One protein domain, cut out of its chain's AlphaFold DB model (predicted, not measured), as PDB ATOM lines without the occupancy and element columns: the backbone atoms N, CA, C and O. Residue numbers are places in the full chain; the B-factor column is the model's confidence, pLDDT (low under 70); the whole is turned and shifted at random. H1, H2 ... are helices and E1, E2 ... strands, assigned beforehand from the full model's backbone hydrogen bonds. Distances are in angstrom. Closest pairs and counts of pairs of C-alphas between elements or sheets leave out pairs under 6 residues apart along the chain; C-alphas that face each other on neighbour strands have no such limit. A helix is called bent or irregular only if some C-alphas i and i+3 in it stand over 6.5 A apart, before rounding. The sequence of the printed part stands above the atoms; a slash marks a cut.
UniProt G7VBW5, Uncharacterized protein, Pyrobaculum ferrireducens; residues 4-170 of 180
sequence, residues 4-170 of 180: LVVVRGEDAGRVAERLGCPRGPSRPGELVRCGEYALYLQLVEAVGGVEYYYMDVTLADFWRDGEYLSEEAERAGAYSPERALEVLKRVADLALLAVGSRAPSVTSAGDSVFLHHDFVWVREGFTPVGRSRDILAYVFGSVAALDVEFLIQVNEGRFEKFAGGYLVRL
ATOM      1  N   LEU A   4      20.149 -30.359  26.469       92.19
ATOM      2  CA  LEU A   4      19.419 -29.437  25.602       92.19
ATOM      3  C   LEU A   4      20.450 -28.613  24.835       92.19
ATOM      4  O   LEU A   4      21.359 -28.060  25.451       92.19
ATOM      5  N   VAL A   5      20.304 -28.495  23.518       93.62
ATOM      6  CA  VAL A   5      21.188 -27.684  22.674       93.62
ATOM      7  C   VAL A   5      20.371 -26.649  21.913       93.62
ATOM      8  O   VAL A   5      19.349 -26.970  21.308       93.62
ATOM      9  N   VAL A   6      20.852 -25.408  21.925       93.88
ATOM     10  CA  VAL A   6      20.357 -24.319  21.084       93.88
ATOM     11  C   VAL A   6      21.280 -24.187  19.879       93.88
ATOM     12  O   VAL A   6      22.480 -23.949  20.039       93.88
ATOM     13  N   VAL A   7      20.725 -24.324  18.677       94.94
ATOM     14  CA  VAL A   7      21.452 -24.198  17.401       94.94
ATOM     15  C   VAL A   7      20.692 -23.326  16.417       94.94
ATOM     16  O   VAL A   7      19.502 -23.078  16.594       94.94
ATOM     17  N   ARG A   8      21.362 -22.881  15.352       93.94
ATOM     18  CA  ARG A   8      20.664 -22.345  14.178       93.94
ATOM     19  C   ARG A   8      19.952 -23.475  13.437       93.94
ATOM     20  O   ARG A   8      20.457 -24.597  13.405       93.94
ATOM     21  N   GLY A   9      18.825 -23.171  12.797       91.94
ATOM     22  CA  GLY A   9      18.058 -24.152  12.019       91.94
ATOM     23  C   GLY A   9      18.905 -24.862  10.953       91.94
ATOM     24  O   GLY A   9      18.827 -26.081  10.815       91.94
ATOM     25  N   GLU A  10      19.801 -24.132  10.280       92.69
ATOM     26  CA  GLU A  10      20.717 -24.682   9.264       92.69
ATOM     27  C   GLU A  10      21.713 -25.725   9.813       92.69
ATOM     28  O   GLU A  10      22.148 -26.614   9.080       92.69
ATOM     29  N   ASP A  11      22.038 -25.670  11.108       94.62
ATOM     30  CA  ASP A  11      22.995 -26.577  11.751       94.62
ATOM     31  C   ASP A  11      22.326 -27.798  12.406       94.62
ATOM     32  O   ASP A  11      23.015 -28.753  12.778       94.62
ATOM     33  N   ALA A  12      20.992 -27.829  12.517       91.75
ATOM     34  CA  ALA A  12      20.262 -28.903  13.200       91.75
ATOM     35  C   ALA A  12      20.529 -30.293  12.588       91.75
ATOM     36  O   ALA A  12      20.718 -31.276  13.309       91.75
ATOM     37  N   GLY A  13      20.611 -30.381  11.255       93.19
ATOM     38  CA  GLY A  13      20.959 -31.628  10.565       93.19
ATOM     39  C   GLY A  13      22.382 -32.105  10.877       93.19
ATOM     40  O   GLY A  13      22.608 -33.300  11.063       93.19
ATOM     41  N   ARG A  14      23.328 -31.169  11.020       95.69
ATOM     42  CA  ARG A  14      24.734 -31.466  11.339       95.69
ATOM     43  C   ARG A  14      24.895 -31.946  12.780       95.69
ATOM     44  O   ARG A  14      25.712 -32.826  13.037       95.69
ATOM     45  N   VAL A  15      24.091 -31.429  13.715       94.69
ATOM     46  CA  VAL A  15      24.013 -31.967  15.086       94.69
ATOM     47  C   VAL A  15      23.610 -33.439  15.050       94.69
ATOM     48  O   VAL A  15      24.268 -34.273  15.670       94.69
ATOM     49  N   ALA A  16      22.569 -33.771  14.285       94.62
ATOM     50  CA  ALA A  16      22.088 -35.140  14.163       94.62
ATOM     51  C   ALA A  16      23.147 -36.079  13.565       94.62
ATOM     52  O   ALA A  16      23.386 -37.159  14.102       94.62
ATOM     53  N   GLU A  17      23.846 -35.636  12.520       94.75
ATOM     54  CA  GLU A  17      24.960 -36.376  11.918       94.75
ATOM     55  C   GLU A  17      26.084 -36.660  12.932       94.75
ATOM     56  O   GLU A  17      26.519 -37.804  13.074       94.75
ATOM     57  N   ARG A  18      26.514 -35.650  13.706       94.44
ATOM     58  CA  ARG A  18      27.565 -35.797  14.739       94.44
ATOM     59  C   ARG A  18      27.179 -36.753  15.868       94.44
ATOM     60  O   ARG A  18      28.057 -37.307  16.534       94.44
ATOM     61  N   LEU A  19      25.882 -36.946  16.086       93.25
ATOM     62  CA  LEU A  19      25.339 -37.885  17.066       93.25
ATOM     63  C   LEU A  19      25.004 -39.257  16.459       93.25
ATOM     64  O   LEU A  19      24.514 -40.129  17.171       93.25
ATOM     65  N   GLY A  20      25.332 -39.481  15.181       92.69
ATOM     66  CA  GLY A  20      25.142 -40.765  14.503       92.69
ATOM     67  C   GLY A  20      23.695 -41.031  14.094       92.69
ATOM     68  O   GLY A  20      23.297 -42.187  13.947       92.69
ATOM     69  N   CYS A  21      22.891 -39.982  13.930       91.50
ATOM     70  CA  CYS A  21      21.495 -40.108  13.544       91.50
ATOM     71  C   CYS A  21      21.343 -40.140  12.018       91.50
ATOM     72  O   CYS A  21      21.986 -39.356  11.321       91.50
ATOM     73  N   PRO A  22      20.463 -41.004  11.473       86.31
ATOM     74  CA  PRO A  22      20.265 -41.112  10.025       86.31
ATOM     75  C   PRO A  22      19.639 -39.846   9.424       86.31
ATOM     76  O   PRO A  22      19.745 -39.602   8.226       86.31
ATOM     77  N   ARG A  23      18.954 -39.060  10.259       91.19
ATOM     78  CA  ARG A  23      18.379 -37.751   9.949       91.19
ATOM     79  C   ARG A  23      18.197 -36.961  11.244       91.19
ATOM     80  O   ARG A  23      18.127 -37.560  12.316       91.19
ATOM     81  N   GLY A  24      18.078 -35.642  11.145       89.19
ATOM     82  CA  GLY A  24      17.633 -34.804  12.259       89.19
ATOM     83  C   GLY A  24      16.105 -34.736  12.364       89.19
ATOM     84  O   GLY A  24      15.410 -35.038  11.384       89.19
ATOM     85  N   PRO A  25      15.564 -34.347  13.533       90.56
ATOM     86  CA  PRO A  25      14.179 -33.902  13.626       90.56
ATOM     87  C   PRO A  25      14.008 -32.602  12.822       90.56
ATOM     88  O   PRO A  25      14.882 -31.738  12.817       90.56
ATOM     89  N   SER A  26      12.886 -32.487  12.121       88.25
ATOM     90  CA  SER A  26      12.602 -31.435  11.132       88.25
ATOM     91  C   SER A  26      11.474 -30.491  11.546       88.25
ATOM     92  O   SER A  26      11.309 -29.431  10.953       88.25
ATOM     93  N   ARG A  27      10.686 -30.868  12.557       89.00
ATOM     94  CA  ARG A  27       9.576 -30.066  13.080       89.00
ATOM     95  C   ARG A  27       9.442 -30.205  14.597       89.00
ATOM     96  O   ARG A  27       9.776 -31.269  15.123       89.00
ATOM     97  N   PRO A  28       8.939 -29.175  15.299       87.94
ATOM     98  CA  PRO A  28       8.604 -29.284  16.714       87.94
ATOM     99  C   PRO A  28       7.728 -30.508  17.008       87.94
ATOM    100  O   PRO A  28       6.819 -30.829  16.237       87.94
ATOM    101  N   GLY A  29       8.013 -31.196  18.111       86.00
ATOM    102  CA  GLY A  29       7.330 -32.427  18.510       86.00
ATOM    103  C   GLY A  29       7.845 -33.695  17.822       86.00
ATOM    104  O   GLY A  29       7.376 -34.792  18.123       86.00
ATOM    105  N   GLU A  30       8.796 -33.587  16.893       90.62
ATOM    106  CA  GLU A  30       9.375 -34.758  16.244       90.62
ATOM    107  C   GLU A  30      10.468 -35.408  17.100       90.62
ATOM    108  O   GLU A  30      11.442 -34.759  17.484       90.62
ATOM    109  N   LEU A  31      10.325 -36.718  17.319       91.81
ATOM    110  CA  LEU A  31      11.313 -37.585  17.955       91.81
ATOM    111  C   LEU A  31      12.033 -38.441  16.904       91.81
ATOM    112  O   LEU A  31      11.398 -39.203  16.172       91.81
ATOM    113  N   VAL A  32      13.362 -38.380  16.876       93.94
ATOM    114  CA  VAL A  32      14.211 -39.234  16.037       93.94
ATOM    115  C   VAL A  32      15.137 -40.060  16.917       93.94
ATOM    116  O   VAL A  32      15.933 -39.514  17.669       93.94
ATOM    117  N   ARG A  33      15.060 -41.389  16.816       92.62
ATOM    118  CA  ARG A  33      15.945 -42.307  17.546       92.62
ATOM    119  C   ARG A  33      17.181 -42.646  16.718       92.62
ATOM    120  O   ARG A  33      17.067 -42.915  15.522       92.62
ATOM    121  N   CYS A  34      18.341 -42.668  17.360       88.19
ATOM    122  CA  CYS A  34      19.628 -42.935  16.734       88.19
ATOM    123  C   CYS A  34      20.598 -43.631  17.693       88.19
ATOM    124  O   CYS A  34      21.461 -43.019  18.320       88.19
ATOM    125  N   GLY A  35      20.450 -44.954  17.786       89.06
ATOM    126  CA  GLY A  35      21.238 -45.779  18.697       89.06
ATOM    127  C   GLY A  35      20.864 -45.500  20.151       89.06
ATOM    128  O   GLY A  35      19.694 -45.581  20.510       89.06
ATOM    129  N   GLU A  36      21.863 -45.169  20.969       91.00
ATOM    130  CA  GLU A  36      21.687 -44.837  22.391       91.00
ATOM    131  C   GLU A  36      20.844 -43.570  22.595       91.00
ATOM    132  O   GLU A  36      20.123 -43.450  23.588       91.00
ATOM    133  N   TYR A  37      20.916 -42.624  21.656       93.44
ATOM    134  CA  TYR A  37      20.281 -41.324  21.800       93.44
ATOM    135  C   TYR A  37      18.964 -41.226  21.035       93.44
ATOM    136  O   TYR A  37      18.719 -41.910  20.039       93.44
ATOM    137  N   ALA A  38      18.119 -40.313  21.490       93.88
ATOM    138  CA  ALA A  38      17.012 -39.792  20.720       93.88
ATOM    139  C   ALA A  38      17.059 -38.262  20.720       93.88
ATOM    140  O   ALA A  38      17.324 -37.637  21.751       93.88
ATOM    141  N   LEU A  39      16.812 -37.682  19.552       94.56
ATOM    142  CA  LEU A  39      16.736 -36.251  19.325       94.56
ATOM    143  C   LEU A  39      15.277 -35.835  19.275       94.56
ATOM    144  O   LEU A  39      14.516 -36.365  18.466       94.56
ATOM    145  N   TYR A  40      14.903 -34.887  20.119       92.25
ATOM    146  CA  TYR A  40      13.561 -34.328  20.148       92.25
ATOM    147  C   TYR A  40      13.634 -32.824  19.914       92.25
ATOM    148  O   TYR A  40      14.361 -32.118  20.608       92.25
ATOM    149  N   LEU A  41      12.918 -32.327  18.908       91.00
ATOM    150  CA  LEU A  41      12.864 -30.893  18.635       91.00
ATOM    151  C   LEU A  41      11.717 -30.277  19.440       91.00
ATOM    152  O   LEU A  41      10.552 -30.530  19.141       91.00
ATOM    153  N   GLN A  42      12.039 -29.474  20.457       83.94
ATOM    154  CA  GLN A  42      11.035 -28.862  21.334       83.94
ATOM    155  C   GLN A  42      10.354 -27.668  20.670       83.94
ATOM    156  O   GLN A  42       9.130 -27.576  20.611       83.94
ATOM    157  N   LEU A  43      11.167 -26.727  20.195       83.69
ATOM    158  CA  LEU A  43      10.710 -25.416  19.765       83.69
ATOM    159  C   LEU A  43      11.614 -24.881  18.664       83.69
ATOM    160  O   LEU A  43      12.824 -25.121  18.657       83.69
ATOM    161  N   VAL A  44      11.000 -24.110  17.774       86.25
ATOM    162  CA  VAL A  44      11.680 -23.254  16.810       86.25
ATOM    163  C   VAL A  44      11.294 -21.815  17.114       86.25
ATOM    164  O   VAL A  44      10.112 -21.502  17.259       86.25
ATOM    165  N   GLU A  45      12.292 -20.949  17.211       87.12
ATOM    166  CA  GLU A  45      12.111 -19.519  17.412       87.12
ATOM    167  C   GLU A  45      12.771 -18.745  16.273       87.12
ATOM    168  O   GLU A  45      13.913 -19.020  15.924       87.12
ATOM    169  N   ALA A  46      12.071 -17.771  15.693       89.88
ATOM    170  CA  ALA A  46      12.602 -16.946  14.615       89.88
ATOM    171  C   ALA A  46      12.889 -15.527  15.120       89.88
ATOM    172  O   ALA A  46      11.968 -14.795  15.486       89.88
ATOM    173  N   VAL A  47      14.160 -15.119  15.107       86.00
ATOM    174  CA  VAL A  47      14.604 -13.787  15.545       86.00
ATOM    175  C   VAL A  47      15.412 -13.146  14.425       86.00
ATOM    176  O   VAL A  47      16.412 -13.698  13.977       86.00
ATOM    177  N   GLY A  48      14.961 -11.988  13.935       86.38
ATOM    178  CA  GLY A  48      15.660 -11.264  12.865       86.38
ATOM    179  C   GLY A  48      15.806 -12.056  11.558       86.38
ATOM    180  O   GLY A  48      16.784 -11.870  10.844       86.38
ATOM    181  N   GLY A  49      14.867 -12.962  11.258       88.06
ATOM    182  CA  GLY A  49      14.917 -13.826  10.070       88.06
ATOM    183  C   GLY A  49      15.807 -15.068  10.209       88.06
ATOM    184  O   GLY A  49      15.939 -15.814   9.244       88.06
ATOM    185  N   VAL A  50      16.394 -15.309  11.385       90.25
ATOM    186  CA  VAL A  50      17.169 -16.518  11.695       90.25
ATOM    187  C   VAL A  50      16.342 -17.430  12.592       90.25
ATOM    188  O   VAL A  50      15.806 -16.975  13.603       90.25
ATOM    189  N   GLU A  51      16.251 -18.711  12.242       93.19
ATOM    190  CA  GLU A  51      15.604 -19.715  13.086       93.19
ATOM    191  C   GLU A  51      16.592 -20.340  14.080       93.19
ATOM    192  O   GLU A  51      17.705 -20.729  13.717       93.19
ATOM    193  N   TYR A  52      16.152 -20.489  15.326       92.31
ATOM    194  CA  TYR A  52      16.873 -21.091  16.440       92.31
ATOM    195  C   TYR A  52      16.086 -22.282  16.971       92.31
ATOM    196  O   TYR A  52      14.891 -22.177  17.249       92.31
ATOM    197  N   TYR A  53      16.742 -23.431  17.058       92.25
ATOM    198  CA  TYR A  53      16.118 -24.707  17.382       92.25
ATOM    199  C   TYR A  53      16.567 -25.138  18.773       92.25
ATOM    200  O   TYR A  53      17.765 -25.144  19.068       92.25
ATOM    201  N   TYR A  54      15.601 -25.524  19.600       91.31
ATOM    202  CA  TYR A  54      15.813 -26.100  20.925       91.31
ATOM    203  C   TYR A  54      15.675 -27.613  20.798       91.31
ATOM    204  O   TYR A  54      14.566 -28.136  20.666       91.31
ATOM    205  N   MET A  55      16.809 -28.305  20.760       92.12
ATOM    206  CA  MET A  55      16.871 -29.741  20.515       92.12
ATOM    207  C   MET A  55      17.330 -30.478  21.767       92.12
ATOM    208  O   MET A  55      18.436 -30.248  22.259       92.12
ATOM    209  N   ASP A  56      16.507 -31.405  22.241       92.38
ATOM    210  CA  ASP A  56      16.877 -32.312  23.314       92.38
ATOM    211  C   ASP A  56      17.625 -33.505  22.752       92.38
ATOM    212  O   ASP A  56      17.112 -34.258  21.924       92.38
ATOM    213  N   VAL A  57      18.815 -33.729  23.282       93.56
ATOM    214  CA  VAL A  57      19.518 -34.999  23.206       93.56
ATOM    215  C   VAL A  57      19.154 -35.788  24.455       93.56
ATOM    216  O   VAL A  57      19.441 -35.393  25.587       93.56
ATOM    217  N   THR A  58      18.490 -36.915  24.259       92.88
ATOM    218  CA  THR A  58      17.956 -37.772  25.323       92.88
ATOM    219  C   THR A  58      18.425 -39.208  25.134       92.88
ATOM    220  O   THR A  58      18.917 -39.558  24.069       92.88
ATOM    221  N   LEU A  59      18.270 -40.050  26.152       92.12
ATOM    222  CA  LEU A  59      18.499 -41.490  26.023       92.12
ATOM    223  C   LEU A  59      17.252 -42.163  25.441       92.12
ATOM    224  O   LEU A  59      16.152 -41.978  25.967       92.12
ATOM    225  N   ALA A  60      17.415 -42.944  24.375       92.31
ATOM    226  CA  ALA A  60      16.302 -43.502  23.608       92.31
ATOM    227  C   ALA A  60      15.407 -44.446  24.430       92.31
ATOM    228  O   ALA A  60      14.184 -44.431  24.267       92.31
ATOM    229  N   ASP A  61      16.003 -45.218  25.341       93.94
ATOM    230  CA  ASP A  61      15.313 -46.261  26.112       93.94
ATOM    231  C   ASP A  61      14.266 -45.718  27.091       93.94
ATOM    232  O   ASP A  61      13.338 -46.447  27.450       93.94
ATOM    233  N   PHE A  62      14.358 -44.434  27.448       92.06
ATOM    234  CA  PHE A  62      13.471 -43.764  28.406       92.06
ATOM    235  C   PHE A  62      12.318 -42.999  27.746       92.06
ATOM    236  O   PHE A  62      11.629 -42.232  28.411       92.06
ATOM    237  N   TRP A  63      12.080 -43.201  26.447       91.12
ATOM    238  CA  TRP A  63      10.878 -42.703  25.775       91.12
ATOM    239  C   TRP A  63       9.758 -43.747  25.767       91.12
ATOM    240  O   TRP A  63       9.959 -44.871  25.278       91.12
ATOM    241  N   ARG A  64       8.560 -43.365  26.222       89.19
ATOM    242  CA  ARG A  64       7.327 -44.174  26.183       89.19
ATOM    243  C   ARG A  64       6.156 -43.293  25.769       89.19
ATOM    244  O   ARG A  64       6.028 -42.194  26.280       89.19
ATOM    245  N   ASP A  65       5.363 -43.748  24.802       87.00
ATOM    246  CA  ASP A  65       4.128 -43.080  24.360       87.00
ATOM    247  C   ASP A  65       4.251 -41.570  24.066       87.00
ATOM    248  O   ASP A  65       3.308 -40.808  24.234       87.00
ATOM    249  N   GLY A  66       5.418 -41.133  23.575       82.12
ATOM    250  CA  GLY A  66       5.677 -39.724  23.256       82.12
ATOM    251  C   GLY A  66       6.107 -38.865  24.447       82.12
ATOM    252  O   GLY A  66       6.235 -37.655  24.294       82.12
ATOM    253  N   GLU A  67       6.389 -39.476  25.594       85.25
ATOM    254  CA  GLU A  67       6.895 -38.819  26.796       85.25
ATOM    255  C   GLU A  67       8.287 -39.338  27.166       85.25
ATOM    256  O   GLU A  67       8.630 -40.508  26.952       85.25
ATOM    257  N   TYR A  68       9.104 -38.449  27.733       87.00
ATOM    258  CA  TYR A  68      10.427 -38.788  28.235       87.00
ATOM    259  C   TYR A  68      10.401 -38.985  29.754       87.00
ATOM    260  O   TYR A  68      10.137 -38.051  30.511       87.00
ATOM    261  N   LEU A  69      10.749 -40.190  30.206       87.62
ATOM    262  CA  LEU A  69      10.698 -40.605  31.608       87.62
ATOM    263  C   LEU A  69      11.961 -40.165  32.372       87.62
ATOM    264  O   LEU A  69      12.850 -40.966  32.667       87.62
ATOM    265  N   SER A  70      12.063 -38.870  32.684       83.44
ATOM    266  CA  SER A  70      13.246 -38.271  33.328       83.44
ATOM    267  C   SER A  70      13.561 -38.832  34.714       83.44
ATOM    268  O   SER A  70      14.726 -39.103  35.006       83.44
ATOM    269  N   GLU A  71      12.547 -39.058  35.549       81.88
ATOM    270  CA  GLU A  71      12.731 -39.645  36.881       81.88
ATOM    271  C   GLU A  71      13.215 -41.095  36.814       81.88
ATOM    272  O   GLU A  71      14.011 -41.531  37.642       81.88
ATOM    273  N   GLU A  72      12.756 -41.860  35.824       86.19
ATOM    274  CA  GLU A  72      13.215 -43.233  35.629       86.19
ATOM    275  C   GLU A  72      14.671 -43.263  35.159       86.19
ATOM    276  O   GLU A  72      15.470 -44.023  35.704       86.19
ATOM    277  N   ALA A  73      15.035 -42.380  34.224       84.50
ATOM    278  CA  ALA A  73      16.416 -42.212  33.778       84.50
ATOM    279  C   ALA A  73      17.359 -41.831  34.930       84.50
ATOM    280  O   ALA A  73      18.481 -42.335  35.003       84.50
ATOM    281  N   GLU A  74      16.903 -40.975  35.845       81.56
ATOM    282  CA  GLU A  74      17.649 -40.596  37.047       81.56
ATOM    283  C   GLU A  74      17.771 -41.754  38.044       81.56
ATOM    284  O   GLU A  74      18.882 -42.073  38.464       81.56
ATOM    285  N   ARG A  75      16.665 -42.433  38.385       84.75
ATOM    286  CA  ARG A  75      16.688 -43.596  39.294       84.75
ATOM    287  C   ARG A  75      17.580 -44.724  38.775       84.75
ATOM    288  O   ARG A  75      18.197 -45.423  39.574       84.75
ATOM    289  N   ALA A  76      17.657 -44.891  37.458       88.19
ATOM    290  CA  ALA A  76      18.536 -45.856  36.807       88.19
ATOM    291  C   ALA A  76      20.012 -45.409  36.743       88.19
ATOM    292  O   ALA A  76      20.848 -46.169  36.262       88.19
ATOM    293  N   GLY A  77      20.344 -44.186  37.177       84.25
ATOM    294  CA  GLY A  77      21.693 -43.622  37.062       84.25
ATOM    295  C   GLY A  77      22.148 -43.429  35.612       84.25
ATOM    296  O   GLY A  77      23.344 -43.395  35.334       84.25
ATOM    297  N   ALA A  78      21.206 -43.348  34.668       84.94
ATOM    298  CA  ALA A  78      21.509 -43.311  33.242       84.94
ATOM    299  C   ALA A  78      21.975 -41.920  32.778       84.94
ATOM    300  O   ALA A  78      22.683 -41.790  31.774       84.94
ATOM    301  N   TYR A  79      21.587 -40.876  33.509       81.25
ATOM    302  CA  TYR A  79      22.045 -39.509  33.303       81.25
ATOM    303  C   TYR A  79      23.288 -39.198  34.148       81.25
ATOM    304  O   TYR A  79      23.309 -39.484  35.344       81.25
ATOM    305  N   SER A  80      24.293 -38.560  33.541       83.06
ATOM    306  CA  SER A  80      25.431 -37.979  34.259       83.06
ATOM    307  C   SER A  80      25.943 -36.697  33.584       83.06
ATOM    308  O   SER A  80      25.868 -36.578  32.351       83.06
ATOM    309  N   PRO A  81      26.514 -35.747  34.353       80.50
ATOM    310  CA  PRO A  81      27.168 -34.564  33.796       80.50
ATOM    311  C   PRO A  81      28.303 -34.905  32.824       80.50
ATOM    312  O   PRO A  81      28.475 -34.233  31.810       80.50
ATOM    313  N   GLU A  82      29.064 -35.970  33.087       86.31
ATOM    314  CA  GLU A  82      30.163 -36.422  32.229       86.31
ATOM    315  C   GLU A  82      29.651 -36.820  30.846       86.31
ATOM    316  O   GLU A  82      30.209 -36.396  29.834       86.31
ATOM    317  N   ARG A  83      28.543 -37.566  30.795       89.62
ATOM    318  CA  ARG A  83      27.897 -37.963  29.542       89.62
ATOM    319  C   ARG A  83      27.358 -36.755  28.782       89.62
ATOM    320  O   ARG A  83      27.546 -36.649  27.573       89.62
ATOM    321  N   ALA A  84      26.735 -35.811  29.481       89.56
ATOM    322  CA  ALA A  84      26.281 -34.562  28.877       89.56
ATOM    323  C   ALA A  84      27.447 -33.746  28.284       89.56
ATOM    324  O   ALA A  84      27.338 -33.226  27.170       89.56
ATOM    325  N   LEU A  85      28.602 -33.711  28.959       90.31
ATOM    326  CA  LEU A  85      29.826 -33.106  28.427       90.31
ATOM    327  C   LEU A  85      30.396 -33.875  27.224       90.31
ATOM    328  O   LEU A  85      30.896 -33.252  26.290       90.31
ATOM    329  N   GLU A  86      30.332 -35.208  27.208       92.50
ATOM    330  CA  GLU A  86      30.741 -36.019  26.051       92.50
ATOM    331  C   GLU A  86      29.891 -35.748  24.812       92.50
ATOM    332  O   GLU A  86      30.436 -35.645  23.711       92.50
ATOM    333  N   VAL A  87      28.576 -35.594  24.984       94.00
ATOM    334  CA  VAL A  87      27.675 -35.174  23.905       94.00
ATOM    335  C   VAL A  87      28.041 -33.765  23.444       94.00
ATOM    336  O   VAL A  87      28.244 -33.555  22.248       94.00
ATOM    337  N   LEU A  88      28.220 -32.821  24.378       94.94
ATOM    338  CA  LEU A  88      28.592 -31.443  24.056       94.94
ATOM    339  C   LEU A  88      29.889 -31.372  23.235       94.94
ATOM    340  O   LEU A  88      29.926 -30.656  22.239       94.94
ATOM    341  N   LYS A  89      30.926 -32.158  23.569       94.75
ATOM    342  CA  LYS A  89      32.192 -32.218  22.798       94.75
ATOM    343  C   LYS A  89      31.981 -32.465  21.304       94.75
ATOM    344  O   LYS A  89      32.773 -31.988  20.500       94.75
ATOM    345  N   ARG A  90      30.946 -33.224  20.931       95.62
ATOM    346  CA  ARG A  90      30.677 -33.607  19.536       95.62
ATOM    347  C   ARG A  90      29.987 -32.506  18.734       95.62
ATOM    348  O   ARG A  90      30.064 -32.530  17.505       95.62
ATOM    349  N   VAL A  91      29.311 -31.583  19.424       96.19
ATOM    350  CA  VAL A  91      28.396 -30.594  18.826       96.19
ATOM    351  C   VAL A  91      28.710 -29.149  19.220       96.19
ATOM    352  O   VAL A  91      28.020 -28.240  18.772       96.19
ATOM    353  N   ALA A  92      29.733 -28.905  20.043       94.88
ATOM    354  CA  ALA A  92      30.068 -27.577  20.560       94.88
ATOM    355  C   ALA A  92      30.383 -26.550  19.457       94.88
ATOM    356  O   ALA A  92      30.112 -25.366  19.628       94.88
ATOM    357  N   ASP A  93      30.905 -26.984  18.304       94.94
ATOM    358  CA  ASP A  93      31.148 -26.107  17.153       94.94
ATOM    359  C   ASP A  93      29.854 -25.592  16.494       94.94
ATOM    360  O   ASP A  93      29.879 -24.565  15.805       94.94
ATOM    361  N   LEU A  94      28.731 -26.272  16.739       96.50
ATOM    362  CA  LEU A  94      27.396 -25.976  16.208       96.50
ATOM    363  C   LEU A  94      26.487 -25.333  17.265       96.50
ATOM    364  O   LEU A  94      25.657 -24.484  16.949       96.50
ATOM    365  N   ALA A  95      26.658 -25.723  18.527       95.81
ATOM    366  CA  ALA A  95      25.905 -25.201  19.656       95.81
ATOM    367  C   ALA A  95      26.185 -23.707  19.885       95.81
ATOM    368  O   ALA A  95      27.323 -23.240  19.827       95.81
ATOM    369  N   LEU A  96      25.129 -22.955  20.180       94.56
ATOM    370  CA  LEU A  96      25.197 -21.576  20.675       94.56
ATOM    371  C   LEU A  96      25.091 -21.543  22.201       94.56
ATOM    372  O   LEU A  96      25.761 -20.760  22.871       94.56
ATOM    373  N   LEU A  97      24.269 -22.438  22.740       92.19
ATOM    374  CA  LEU A  97      24.079 -22.673  24.161       92.19
ATOM    375  C   LEU A  97      23.742 -24.149  24.366       92.19
ATOM    376  O   LEU A  97      23.105 -24.765  23.510       92.19
ATOM    377  N   ALA A  98      24.157 -24.718  25.492       92.44
ATOM    378  CA  ALA A  98      23.769 -26.061  25.885       92.44
ATOM    379  C   ALA A  98      23.517 -26.151  27.391       92.44
ATOM    380  O   ALA A  98      24.198 -25.501  28.183       92.44
ATOM    381  N   VAL A  99      22.554 -26.977  27.785       88.81
ATOM    382  CA  VAL A  99      22.177 -27.191  29.184       88.81
ATOM    383  C   VAL A  99      22.234 -28.679  29.484       88.81
ATOM    384  O   VAL A  99      21.489 -29.467  28.897       88.81
ATOM    385  N   GLY A 100      23.122 -29.062  30.400       87.56
ATOM    386  CA  GLY A 100      23.118 -30.399  30.981       87.56
ATOM    387  C   GLY A 100      21.992 -30.479  32.001       87.56
ATOM    388  O   GLY A 100      22.006 -29.739  32.985       87.56
ATOM    389  N   SER A 101      20.995 -31.323  31.747       81.44
ATOM    390  CA  SER A 101      19.896 -31.540  32.683       81.44
ATOM    391  C   SER A 101      19.262 -32.910  32.507       81.44
ATOM    392  O   SER A 101      19.108 -33.408  31.389       81.44
ATOM    393  N   ARG A 102      18.815 -33.490  33.626       76.06
ATOM    394  CA  ARG A 102      18.051 -34.742  33.644       76.06
ATOM    395  C   ARG A 102      16.641 -34.620  33.057       76.06
ATOM    396  O   ARG A 102      16.079 -35.641  32.659       76.06
ATOM    397  N   ALA A 103      16.071 -33.421  32.937       70.94
ATOM    398  CA  ALA A 103      14.699 -33.203  32.466       70.94
ATOM    399  C   ALA A 103      14.664 -32.288  31.227       70.94
ATOM    400  O   ALA A 103      15.517 -31.419  31.114       70.94
ATOM    401  N   PRO A 104      13.711 -32.462  30.294       64.50
ATOM    402  CA  PRO A 104      13.513 -31.522  29.191       64.50
ATOM    403  C   PRO A 104      13.006 -30.171  29.721       64.50
ATOM    404  O   PRO A 104      11.858 -30.044  30.139       64.50
ATOM    405  N   SER A 105      13.877 -29.160  29.736       58.19
ATOM    406  CA  SER A 105      13.650 -27.902  30.470       58.19
ATOM    407  C   SER A 105      12.968 -26.778  29.673       58.19
ATOM    408  O   SER A 105      13.172 -25.610  29.994       58.19
ATOM    409  N   VAL A 106      12.190 -27.050  28.617       50.25
ATOM    410  CA  VAL A 106      11.572 -25.960  27.822       50.25
ATOM    411  C   VAL A 106      10.151 -26.298  27.367       50.25
ATOM    412  O   VAL A 106       9.807 -26.200  26.195       50.25
ATOM    413  N   THR A 107       9.267 -26.639  28.306       48.66
ATOM    414  CA  THR A 107       7.821 -26.621  28.019       48.66
ATOM    415  C   THR A 107       7.178 -25.341  28.544       48.66
ATOM    416  O   THR A 107       7.638 -24.722  29.503       48.66
ATOM    417  N   SER A 108       6.116 -24.894  27.875       37.56
ATOM    418  CA  SER A 108       5.424 -23.621  28.106       37.56
ATOM    419  C   SER A 108       4.578 -23.569  29.393       37.56
ATOM    420  O   SER A 108       3.558 -22.884  29.410       37.56
ATOM    421  N   ALA A 109       4.956 -24.278  30.461       30.67
ATOM    422  CA  ALA A 109       4.151 -24.391  31.676       30.67
ATOM    423  C   ALA A 109       4.977 -24.252  32.974       30.67
ATOM    424  O   ALA A 109       5.542 -25.220  33.470       30.67
ATOM    425  N   GLY A 110       4.948 -23.049  33.562       36.41
ATOM    426  CA  GLY A 110       5.099 -22.822  35.009       36.41
ATOM    427  C   GLY A 110       6.512 -22.659  35.592       36.41
ATOM    428  O   GLY A 110       7.510 -23.120  35.045       36.41
ATOM    429  N   ASP A 111       6.560 -22.023  36.767       30.62
ATOM    430  CA  ASP A 111       7.743 -21.570  37.527       30.62
ATOM    431  C   ASP A 111       8.713 -22.679  38.008       30.62
ATOM    432  O   ASP A 111       9.654 -22.408  38.754       30.62
ATOM    433  N   SER A 112       8.520 -23.942  37.615       36.84
ATOM    434  CA  SER A 112       9.259 -25.101  38.157       36.84
ATOM    435  C   SER A 112      10.232 -25.766  37.171       36.84
ATOM    436  O   SER A 112      10.910 -26.724  37.531       36.84
ATOM    437  N   VAL A 113      10.346 -25.254  35.942       45.81
ATOM    438  CA  VAL A 113      11.043 -25.922  34.823       45.81
ATOM    439  C   VAL A 113      12.583 -25.886  34.922       45.81
ATOM    440  O   VAL A 113      13.269 -26.661  34.261       45.81
ATOM    441  N   PHE A 114      13.158 -25.055  35.794       51.50
ATOM    442  CA  PHE A 114      14.604 -24.792  35.795       51.50
ATOM    443  C   PHE A 114      15.400 -25.415  36.965       51.50
ATOM    444  O   PHE A 114      16.605 -25.192  37.086       51.50
ATOM    445  N   LEU A 115      14.768 -26.242  37.809       54.53
ATOM    446  CA  LEU A 115      15.377 -26.835  39.018       54.53
ATOM    447  C   LEU A 115      16.305 -28.039  38.757       54.53
ATOM    448  O   LEU A 115      16.737 -28.708  39.697       54.53
ATOM    449  N   HIS A 116      16.574 -28.380  37.498       64.69
ATOM    450  CA  HIS A 116      17.186 -29.665  37.131       64.69
ATOM    451  C   HIS A 116      18.479 -29.535  36.330       64.69
ATOM    452  O   HIS A 116      18.909 -30.506  35.711       64.69
ATOM    453  N   HIS A 117      19.071 -28.345  36.281       73.25
ATOM    454  CA  HIS A 117      20.292 -28.096  35.528       73.25
ATOM    455  C   HIS A 117      21.541 -28.462  36.346       73.25
ATOM    456  O   HIS A 117      21.665 -28.065  37.503       73.25
ATOM    457  N   ASP A 118      22.499 -29.134  35.713       78.19
ATOM    458  CA  ASP A 118      23.818 -29.426  36.291       78.19
ATOM    459  C   ASP A 118      24.887 -28.468  35.775       78.19
ATOM    460  O   ASP A 118      25.803 -28.075  36.498       78.19
ATOM    461  N   PHE A 119      24.775 -28.061  34.513       82.00
ATOM    462  CA  PHE A 119      25.635 -27.043  33.935       82.00
ATOM    463  C   PHE A 119      24.938 -26.295  32.810       82.00
ATOM    464  O   PHE A 119      24.012 -26.800  32.173       82.00
ATOM    465  N   VAL A 120      25.471 -25.114  32.515       86.75
ATOM    466  CA  VAL A 120      25.143 -24.355  31.312       86.75
ATOM    467  C   VAL A 120      26.429 -23.995  30.590       86.75
ATOM    468  O   VAL A 120      27.377 -23.511  31.201       86.75
ATOM    469  N   TRP A 121      26.467 -24.256  29.291       90.12
ATOM    470  CA  TRP A 121      27.544 -23.855  28.401       90.12
ATOM    471  C   TRP A 121      27.034 -22.812  27.412       90.12
ATOM    472  O   TRP A 121      25.967 -22.993  26.827       90.12
ATOM    473  N   VAL A 122      27.796 -21.742  27.202       88.88
ATOM    474  CA  VAL A 122      27.442 -20.651  26.283       88.88
ATOM    475  C   VAL A 122      28.620 -20.365  25.363       88.88
ATOM    476  O   VAL A 122      29.735 -20.167  25.843       88.88
ATOM    477  N   ARG A 123      28.389 -20.325  24.050       91.56
ATOM    478  CA  ARG A 123      29.434 -20.041  23.060       91.56
ATOM    479  C   ARG A 123      29.978 -18.619  23.218       91.56
ATOM    480  O   ARG A 123      29.214 -17.675  23.412       91.56
ATOM    481  N   GLU A 124      31.291 -18.453  23.073       86.75
ATOM    482  CA  GLU A 124      31.914 -17.128  23.030       86.75
ATOM    483  C   GLU A 124      31.310 -16.296  21.884       86.75
ATOM    484  O   GLU A 124      31.155 -16.769  20.756       86.75
ATOM    485  N   GLY A 125      30.935 -15.050  22.188       84.12
ATOM    486  CA  GLY A 125      30.325 -14.129  21.226       84.12
ATOM    487  C   GLY A 125      28.858 -14.415  20.876       84.12
ATOM    488  O   GLY A 125      28.280 -13.674  20.081       84.12
ATOM    489  N   PHE A 126      28.225 -15.446  21.449       86.06
ATOM    490  CA  PHE A 126      26.786 -15.640  21.282       86.06
ATOM    491  C   PHE A 126      25.997 -14.602  22.090       86.06
ATOM    492  O   PHE A 126      26.194 -14.438  23.289       86.06
ATOM    493  N   THR A 127      25.073 -13.930  21.408       83.88
ATOM    494  CA  THR A 127      24.061 -13.050  21.995       83.88
ATOM    495  C   THR A 127      22.783 -13.855  22.254       83.88
ATOM    496  O   THR A 127      22.139 -14.265  21.285       83.88
ATOM    497  N   PRO A 128      22.395 -14.088  23.521       80.06
ATOM    498  CA  PRO A 128      21.195 -14.848  23.849       80.06
ATOM    499  C   PRO A 128      19.929 -14.137  23.379       80.06
ATOM    500  O   PRO A 128      19.747 -12.939  23.598       80.06
ATOM    501  N   VAL A 129      19.025 -14.902  22.775       79.44
ATOM    502  CA  VAL A 129      17.728 -14.426  22.281       79.44
ATOM    503  C   VAL A 129      16.616 -15.338  22.786       79.44
ATOM    504  O   VAL A 129      16.852 -16.521  23.053       79.44
ATOM    505  N   GLY A 130      15.411 -14.793  22.936       80.81
ATOM    506  CA  GLY A 130      14.246 -15.626  23.199       80.81
ATOM    507  C   GLY A 130      14.323 -16.455  24.476       80.81
ATOM    508  O   GLY A 130      14.788 -15.976  25.508       80.81
ATOM    509  N   ARG A 131      13.951 -17.739  24.394       80.62
ATOM    510  CA  ARG A 131      14.025 -18.663  25.550       80.62
ATOM    511  C   ARG A 131      15.441 -18.886  26.074       80.62
ATOM    512  O   ARG A 131      15.615 -19.096  27.271       80.62
ATOM    513  N   SER A 132      16.467 -18.816  25.226       81.94
ATOM    514  CA  SER A 132      17.857 -18.926  25.691       81.94
ATOM    515  C   SER A 132      18.252 -17.775  26.627       81.94
ATOM    516  O   SER A 132      19.018 -17.986  27.566       81.94
ATOM    517  N   ARG A 133      17.666 -16.582  26.443       80.62
ATOM    518  CA  ARG A 133      17.814 -15.460  27.379       80.62
ATOM    519  C   ARG A 133      17.146 -15.770  28.718       80.62
ATOM    520  O   ARG A 133      17.774 -15.542  29.746       80.62
ATOM    521  N   ASP A 134      15.933 -16.326  28.710       78.00
ATOM    522  CA  ASP A 134      15.214 -16.720  29.934       78.00
ATOM    523  C   ASP A 134      16.005 -17.759  30.750       78.00
ATOM    524  O   ASP A 134      16.159 -17.616  31.963       78.00
ATOM    525  N   ILE A 135      16.566 -18.773  30.074       78.12
ATOM    526  CA  ILE A 135      17.410 -19.808  30.696       78.12
ATOM    527  C   ILE A 135      18.600 -19.167  31.417       78.12
ATOM    528  O   ILE A 135      18.862 -19.468  32.583       78.12
ATOM    529  N   LEU A 136      19.325 -18.273  30.742       78.19
ATOM    530  CA  LEU A 136      20.493 -17.619  31.332       78.19
ATOM    531  C   LEU A 136      20.109 -16.660  32.457       78.19
ATOM    532  O   LEU A 136      20.776 -16.637  33.487       78.19
ATOM    533  N   ALA A 137      19.016 -15.916  32.303       75.50
ATOM    534  CA  ALA A 137      18.500 -15.030  33.340       75.50
ATOM    535  C   ALA A 137      18.198 -15.778  34.642       75.50
ATOM    536  O   ALA A 137      18.536 -15.298  35.725       75.50
ATOM    537  N   TYR A 138      17.597 -16.966  34.524       73.50
ATOM    538  CA  TYR A 138      17.344 -17.849  35.655       73.50
ATOM    539  C   TYR A 138      18.653 -18.300  36.310       73.50
ATOM    540  O   TYR A 138      18.829 -18.155  37.518       73.50
ATOM    541  N   VAL A 139      19.594 -18.804  35.506       72.94
ATOM    542  CA  VAL A 139      20.880 -19.338  35.984       72.94
ATOM    543  C   VAL A 139      21.707 -18.274  36.703       72.94
ATOM    544  O   VAL A 139      22.337 -18.563  37.719       72.94
ATOM    545  N   PHE A 140      21.685 -17.041  36.201       72.56
ATOM    546  CA  PHE A 140      22.435 -15.923  36.768       72.56
ATOM    547  C   PHE A 140      21.633 -15.081  37.774       72.56
ATOM    548  O   PHE A 140      22.173 -14.128  38.333       72.56
ATOM    549  N   GLY A 141      20.370 -15.426  38.047       59.09
ATOM    550  CA  GLY A 141      19.577 -14.837  39.130       59.09
ATOM    551  C   GLY A 141      19.113 -13.390  38.922       59.09
ATOM    552  O   GLY A 141      18.719 -12.748  39.895       59.09
ATOM    553  N   SER A 142      19.124 -12.844  37.699       52.53
ATOM    554  CA  SER A 142      18.508 -11.532  37.444       52.53
ATOM    555  C   SER A 142      17.956 -11.387  36.020       52.53
ATOM    556  O   SER A 142      18.676 -11.493  35.031       52.53
ATOM    557  N   VAL A 143      16.652 -11.106  35.924       42.00
ATOM    558  CA  VAL A 143      15.965 -10.743  34.667       42.00
ATOM    559  C   VAL A 143      16.077  -9.233  34.397       42.00
ATOM    560  O   VAL A 143      16.099  -8.798  33.249       42.00
ATOM    561  N   ALA A 144      16.206  -8.422  35.455       40.22
ATOM    562  CA  ALA A 144      16.176  -6.958  35.392       40.22
ATOM    563  C   ALA A 144      17.458  -6.299  34.838       40.22
ATOM    564  O   ALA A 144      17.439  -5.106  34.564       40.22
ATOM    565  N   ALA A 145      18.550  -7.052  34.659       40.91
ATOM    566  CA  ALA A 145      19.851  -6.540  34.209       40.91
ATOM    567  C   ALA A 145      20.263  -7.037  32.810       40.91
ATOM    568  O   ALA A 145      21.425  -6.934  32.424       40.91
ATOM    569  N   LEU A 146      19.330  -7.611  32.048       43.28
ATOM    570  CA  LEU A 146      19.613  -8.200  30.741       43.28
ATOM    571  C   LEU A 146      19.668  -7.139  29.635       43.28
ATOM    572  O   LEU A 146      18.913  -7.231  28.666       43.28
ATOM    573  N   ASP A 147      20.555  -6.155  29.759       39.00
ATOM    574  CA  ASP A 147      21.150  -5.585  28.556       39.00
ATOM    575  C   ASP A 147      22.054  -6.666  27.963       39.00
ATOM    576  O   ASP A 147      22.872  -7.282  28.646       39.00
ATOM    577  N   VAL A 148      21.842  -6.971  26.689       42.34
ATOM    578  CA  VAL A 148      22.499  -8.075  25.979       42.34
ATOM    579  C   VAL A 148      24.030  -7.952  26.018       42.34
ATOM    580  O   VAL A 148      24.725  -8.960  26.119       42.34
ATOM    581  N   GLU A 149      24.552  -6.725  26.023       39.31
ATOM    582  CA  GLU A 149      25.983  -6.440  26.200       39.31
ATOM    583  C   GLU A 149      26.479  -6.744  27.624       39.31
ATOM    584  O   GLU A 149      27.631  -7.134  27.817       39.31
ATOM    585  N   PHE A 150      25.603  -6.646  28.625       34.84
ATOM    586  CA  PHE A 150      25.922  -6.879  30.030       34.84
ATOM    587  C   PHE A 150      26.083  -8.375  30.336       34.84
ATOM    588  O   PHE A 150      26.961  -8.738  31.107       34.84
ATOM    589  N   LEU A 151      25.349  -9.277  29.669       40.03
ATOM    590  CA  LEU A 151      25.618 -10.727  29.756       40.03
ATOM    591  C   LEU A 151      26.971 -11.125  29.141       40.03
ATOM    592  O   LEU A 151      27.563 -12.111  29.572       40.03
ATOM    593  N   ILE A 152      27.469 -10.361  28.161       42.56
ATOM    594  CA  ILE A 152      28.799 -10.564  27.565       42.56
ATOM    595  C   ILE A 152      29.906 -10.086  28.532       42.56
ATOM    596  O   ILE A 152      31.010 -10.628  28.505       42.56
ATOM    597  N   GLN A 153      29.612  -9.124  29.421       37.75
ATOM    598  CA  GLN A 153      30.537  -8.601  30.442       37.75
ATOM    599  C   GLN A 153      30.434  -9.276  31.824       37.75
ATOM    600  O   GLN A 153      31.423  -9.343  32.554       37.75
ATOM    601  N   VAL A 154      29.266  -9.775  32.224       41.88
ATOM    602  CA  VAL A 154      29.008 -10.308  33.570       41.88
ATOM    603  C   VAL A 154      29.351 -11.792  33.627       41.88
ATOM    604  O   VAL A 154      28.501 -12.673  33.549       41.88
ATOM    605  N   ASN A 155      30.637 -12.077  33.783       43.50
ATOM    606  CA  ASN A 155      31.160 -12.638  35.026       43.50
ATOM    607  C   ASN A 155      32.588 -13.157  34.770       43.50
ATOM    608  O   ASN A 155      32.806 -14.020  33.929       43.50
ATOM    609  N   GLU A 156      33.563 -12.676  35.542       44.25
ATOM    610  CA  GLU A 156      34.964 -13.143  35.520       44.25
ATOM    611  C   GLU A 156      35.327 -14.029  36.742       44.25
ATOM    612  O   GLU A 156      36.334 -14.735  36.744       44.25
ATOM    613  N   GLY A 157      34.480 -14.088  37.781       46.22
ATOM    614  CA  GLY A 157      34.565 -15.065  38.882       46.22
ATOM    615  C   GLY A 157      33.952 -16.467  38.632       46.22
ATOM    616  O   GLY A 157      32.791 -16.690  38.961       46.22
ATOM    617  N   ARG A 158      34.784 -17.422  38.170       56.06
ATOM    618  CA  ARG A 158      34.565 -18.885  37.940       56.06
ATOM    619  C   ARG A 158      33.865 -19.300  36.632       56.06
ATOM    620  O   ARG A 158      32.690 -19.648  36.628       56.06
ATOM    621  N   PHE A 159      34.655 -19.394  35.556       58.25
ATOM    622  CA  PHE A 159      34.208 -19.778  34.209       58.25
ATOM    623  C   PHE A 159      35.164 -20.788  33.594       58.25
ATOM    624  O   PHE A 159      36.252 -20.427  33.139       58.25
ATOM    625  N   GLU A 160      34.783 -22.063  33.586       66.38
ATOM    626  CA  GLU A 160      35.555 -23.071  32.866       66.38
ATOM    627  C   GLU A 160      35.420 -22.764  31.369       66.38
ATOM    628  O   GLU A 160      34.364 -22.964  30.774       66.38
ATOM    629  N   LYS A 161      36.473 -22.234  30.738       81.19
ATOM    630  CA  LYS A 161      36.509 -22.149  29.277       81.19
ATOM    631  C   LYS A 161      36.507 -23.563  28.712       81.19
ATOM    632  O   LYS A 161      37.374 -24.373  29.038       81.19
ATOM    633  N   PHE A 162      35.548 -23.851  27.849       83.19
ATOM    634  CA  PHE A 162      35.383 -25.160  27.240       83.19
ATOM    635  C   PHE A 162      34.935 -25.004  25.788       83.19
ATOM    636  O   PHE A 162      33.981 -24.285  25.523       83.19
ATOM    637  N   ALA A 163      35.614 -25.672  24.851       85.94
ATOM    638  CA  ALA A 163      35.226 -25.768  23.436       85.94
ATOM    639  C   ALA A 163      34.793 -24.440  22.758       85.94
ATOM    640  O   ALA A 163      33.866 -24.429  21.956       85.94
ATOM    641  N   GLY A 164      35.454 -23.317  23.073       87.75
ATOM    642  CA  GLY A 164      35.105 -21.999  22.515       87.75
ATOM    643  C   GLY A 164      33.884 -21.339  23.167       87.75
ATOM    644  O   GLY A 164      33.185 -20.558  22.528       87.75
ATOM    645  N   GLY A 165      33.602 -21.678  24.424       88.19
ATOM    646  CA  GLY A 165      32.524 -21.119  25.230       88.19
ATOM    647  C   GLY A 165      32.842 -21.142  26.723       88.19
ATOM    648  O   GLY A 165      33.886 -21.640  27.151       88.19
ATOM    649  N   TYR A 166      31.917 -20.621  27.517       86.56
ATOM    650  CA  TYR A 166      31.978 -20.594  28.972       86.56
ATOM    651  C   TYR A 166      31.058 -21.669  29.537       86.56
ATOM    652  O   TYR A 166      29.857 -21.665  29.274       86.56
ATOM    653  N   LEU A 167      31.626 -22.592  30.308       84.31
ATOM    654  CA  LEU A 167      30.904 -23.610  31.054       84.31
ATOM    655  C   LEU A 167      30.752 -23.159  32.509       84.31
ATOM    656  O   LEU A 167      31.732 -22.930  33.223       84.31
ATOM    657  N   VAL A 168      29.506 -23.081  32.951       80.81
ATOM    658  CA  VAL A 168      29.125 -22.810  34.333       80.81
ATOM    659  C   VAL A 168      28.572 -24.099  34.914       80.81
ATOM    660  O   VAL A 168      27.479 -24.534  34.554       80.81
ATOM    661  N   ARG A 169      29.328 -24.721  35.821       76.75
ATOM    662  CA  ARG A 169      28.819 -25.835  36.627       76.75
ATOM    663  C   ARG A 169      27.956 -25.276  37.743       76.75
ATOM    664  O   ARG A 169      28.416 -24.451  38.537       76.75
ATOM    665  N   LEU A 170      26.718 -25.733  37.813       72.81
ATOM    666  CA  LEU A 170      25.821 -25.378  38.897       72.81
ATOM    667  C   LEU A 170      26.210 -26.212  40.112       72.81
ATOM    668  O   LEU A 170      26.572 -27.385  40.003       72.81
TER     669      LEU A 170
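AT A GLANCE: This is residues 4 to 170 of the 180 residues of an uncharacterized protein of Pyrobaculum ferrireducens (UniProt G7VBW5). A strongly twisted sheet of eight strands makes the core; it curls round H3 on one face, where H1 also packs, and H4 covers part of the opposite face. H5 and H2 lie farthest out. The printed part has 167 residues, with five named helices and eight named strands in the order E1 H1 E2 E3 E4 H2 H3 E5 E6 H4 H5 E7 E8, of mixed class. The sheet, E2 E3 E4 E1 E5 E6 E8 E7, is antiparallel throughout. The whole is compact and rounded, with a radius of gyration of the C-alphas of 15.2 A and spans of 41 by 36 by 31 A.

HOW THE PARTS SIT: E1, residues 4 to 8, is the neighbour of E4, residues 50 to 59, with N 5 and O 55 2.9 A apart, and of E5, residues 97 to 101, with N 6 and O 97 2.8 A apart. H1, residues 9 to 18, is on the sheet; its closest C-alphas to E4 are those of Gly 9 and Glu 51, 5.2 A. H1 is irregular, with C-alphas 10 and 13 7.1 A apart. E2, residues 31 to 34, E3, residues 37 to 47, and E4 form a meander, each strand the antiparallel neighbour of the one before; N 32 and O 39 are 2.8 A apart, N 40 and O 56 2.9 A. H2, residues 70 to 75, only grazes the sheet. H3, residues 81 to 91, is on the same face as H1; its closest C-alphas to E5 are those of Ala 84 and Gly 100, 5.6 A. H1 and H3 only just touch, with 3 pairs of C-alphas within 8 A, and only at their ends. E4, H2, H3 and E5 form a split strand-helix-strand unit, with E1 between its strands and a right-handed crossover. E5 and E6, residues 117 to 123, form a hairpin, with N 98 and O 121 2.8 A apart. H4, residues 130 to 140, is on the opposite face, which gives three layers, helices on both faces of a sheet. H5, residues 148 to 153, is not on the sheet but near H4. E7, residues 160 to 162, and E8, residues 165 to 169, form a hairpin, with N 162 and O 165 2.9 A apart; N 120 and O 168, across E6 and E8, are 2.9 A apart. E6, H4, H5 and E7 form a second split unit, with E8 between its strands, also right-handed. Every O i to N i+4 pair is within hydrogen-bond range in H2 and H4; the counts are 4 of 6 in H1, 5 of 7 in H3 and 1 of 2 in H5.

IN THESE COORDINATES: E1 begins at C-alpha 4 (19.419, -29.437, 25.602). E3 and E4 each measure 28.8 A from first to last C-alpha, E6 17.4 A, H4 15.9 A and H3 15.5 A. E8 ends at C-alpha 169 (28.819, -25.835, 36.627).

THE WHOLE: The C-alphas of Asp 65 and Glu 156, the two farthest apart, are 44.4 A apart. The printed part has no cut. The links from H1 to E2 and from E5 to E6 are long. The mean pLDDT of the printed part is 79.5, and residues 104 to 116 and 141 to 160 are under 70.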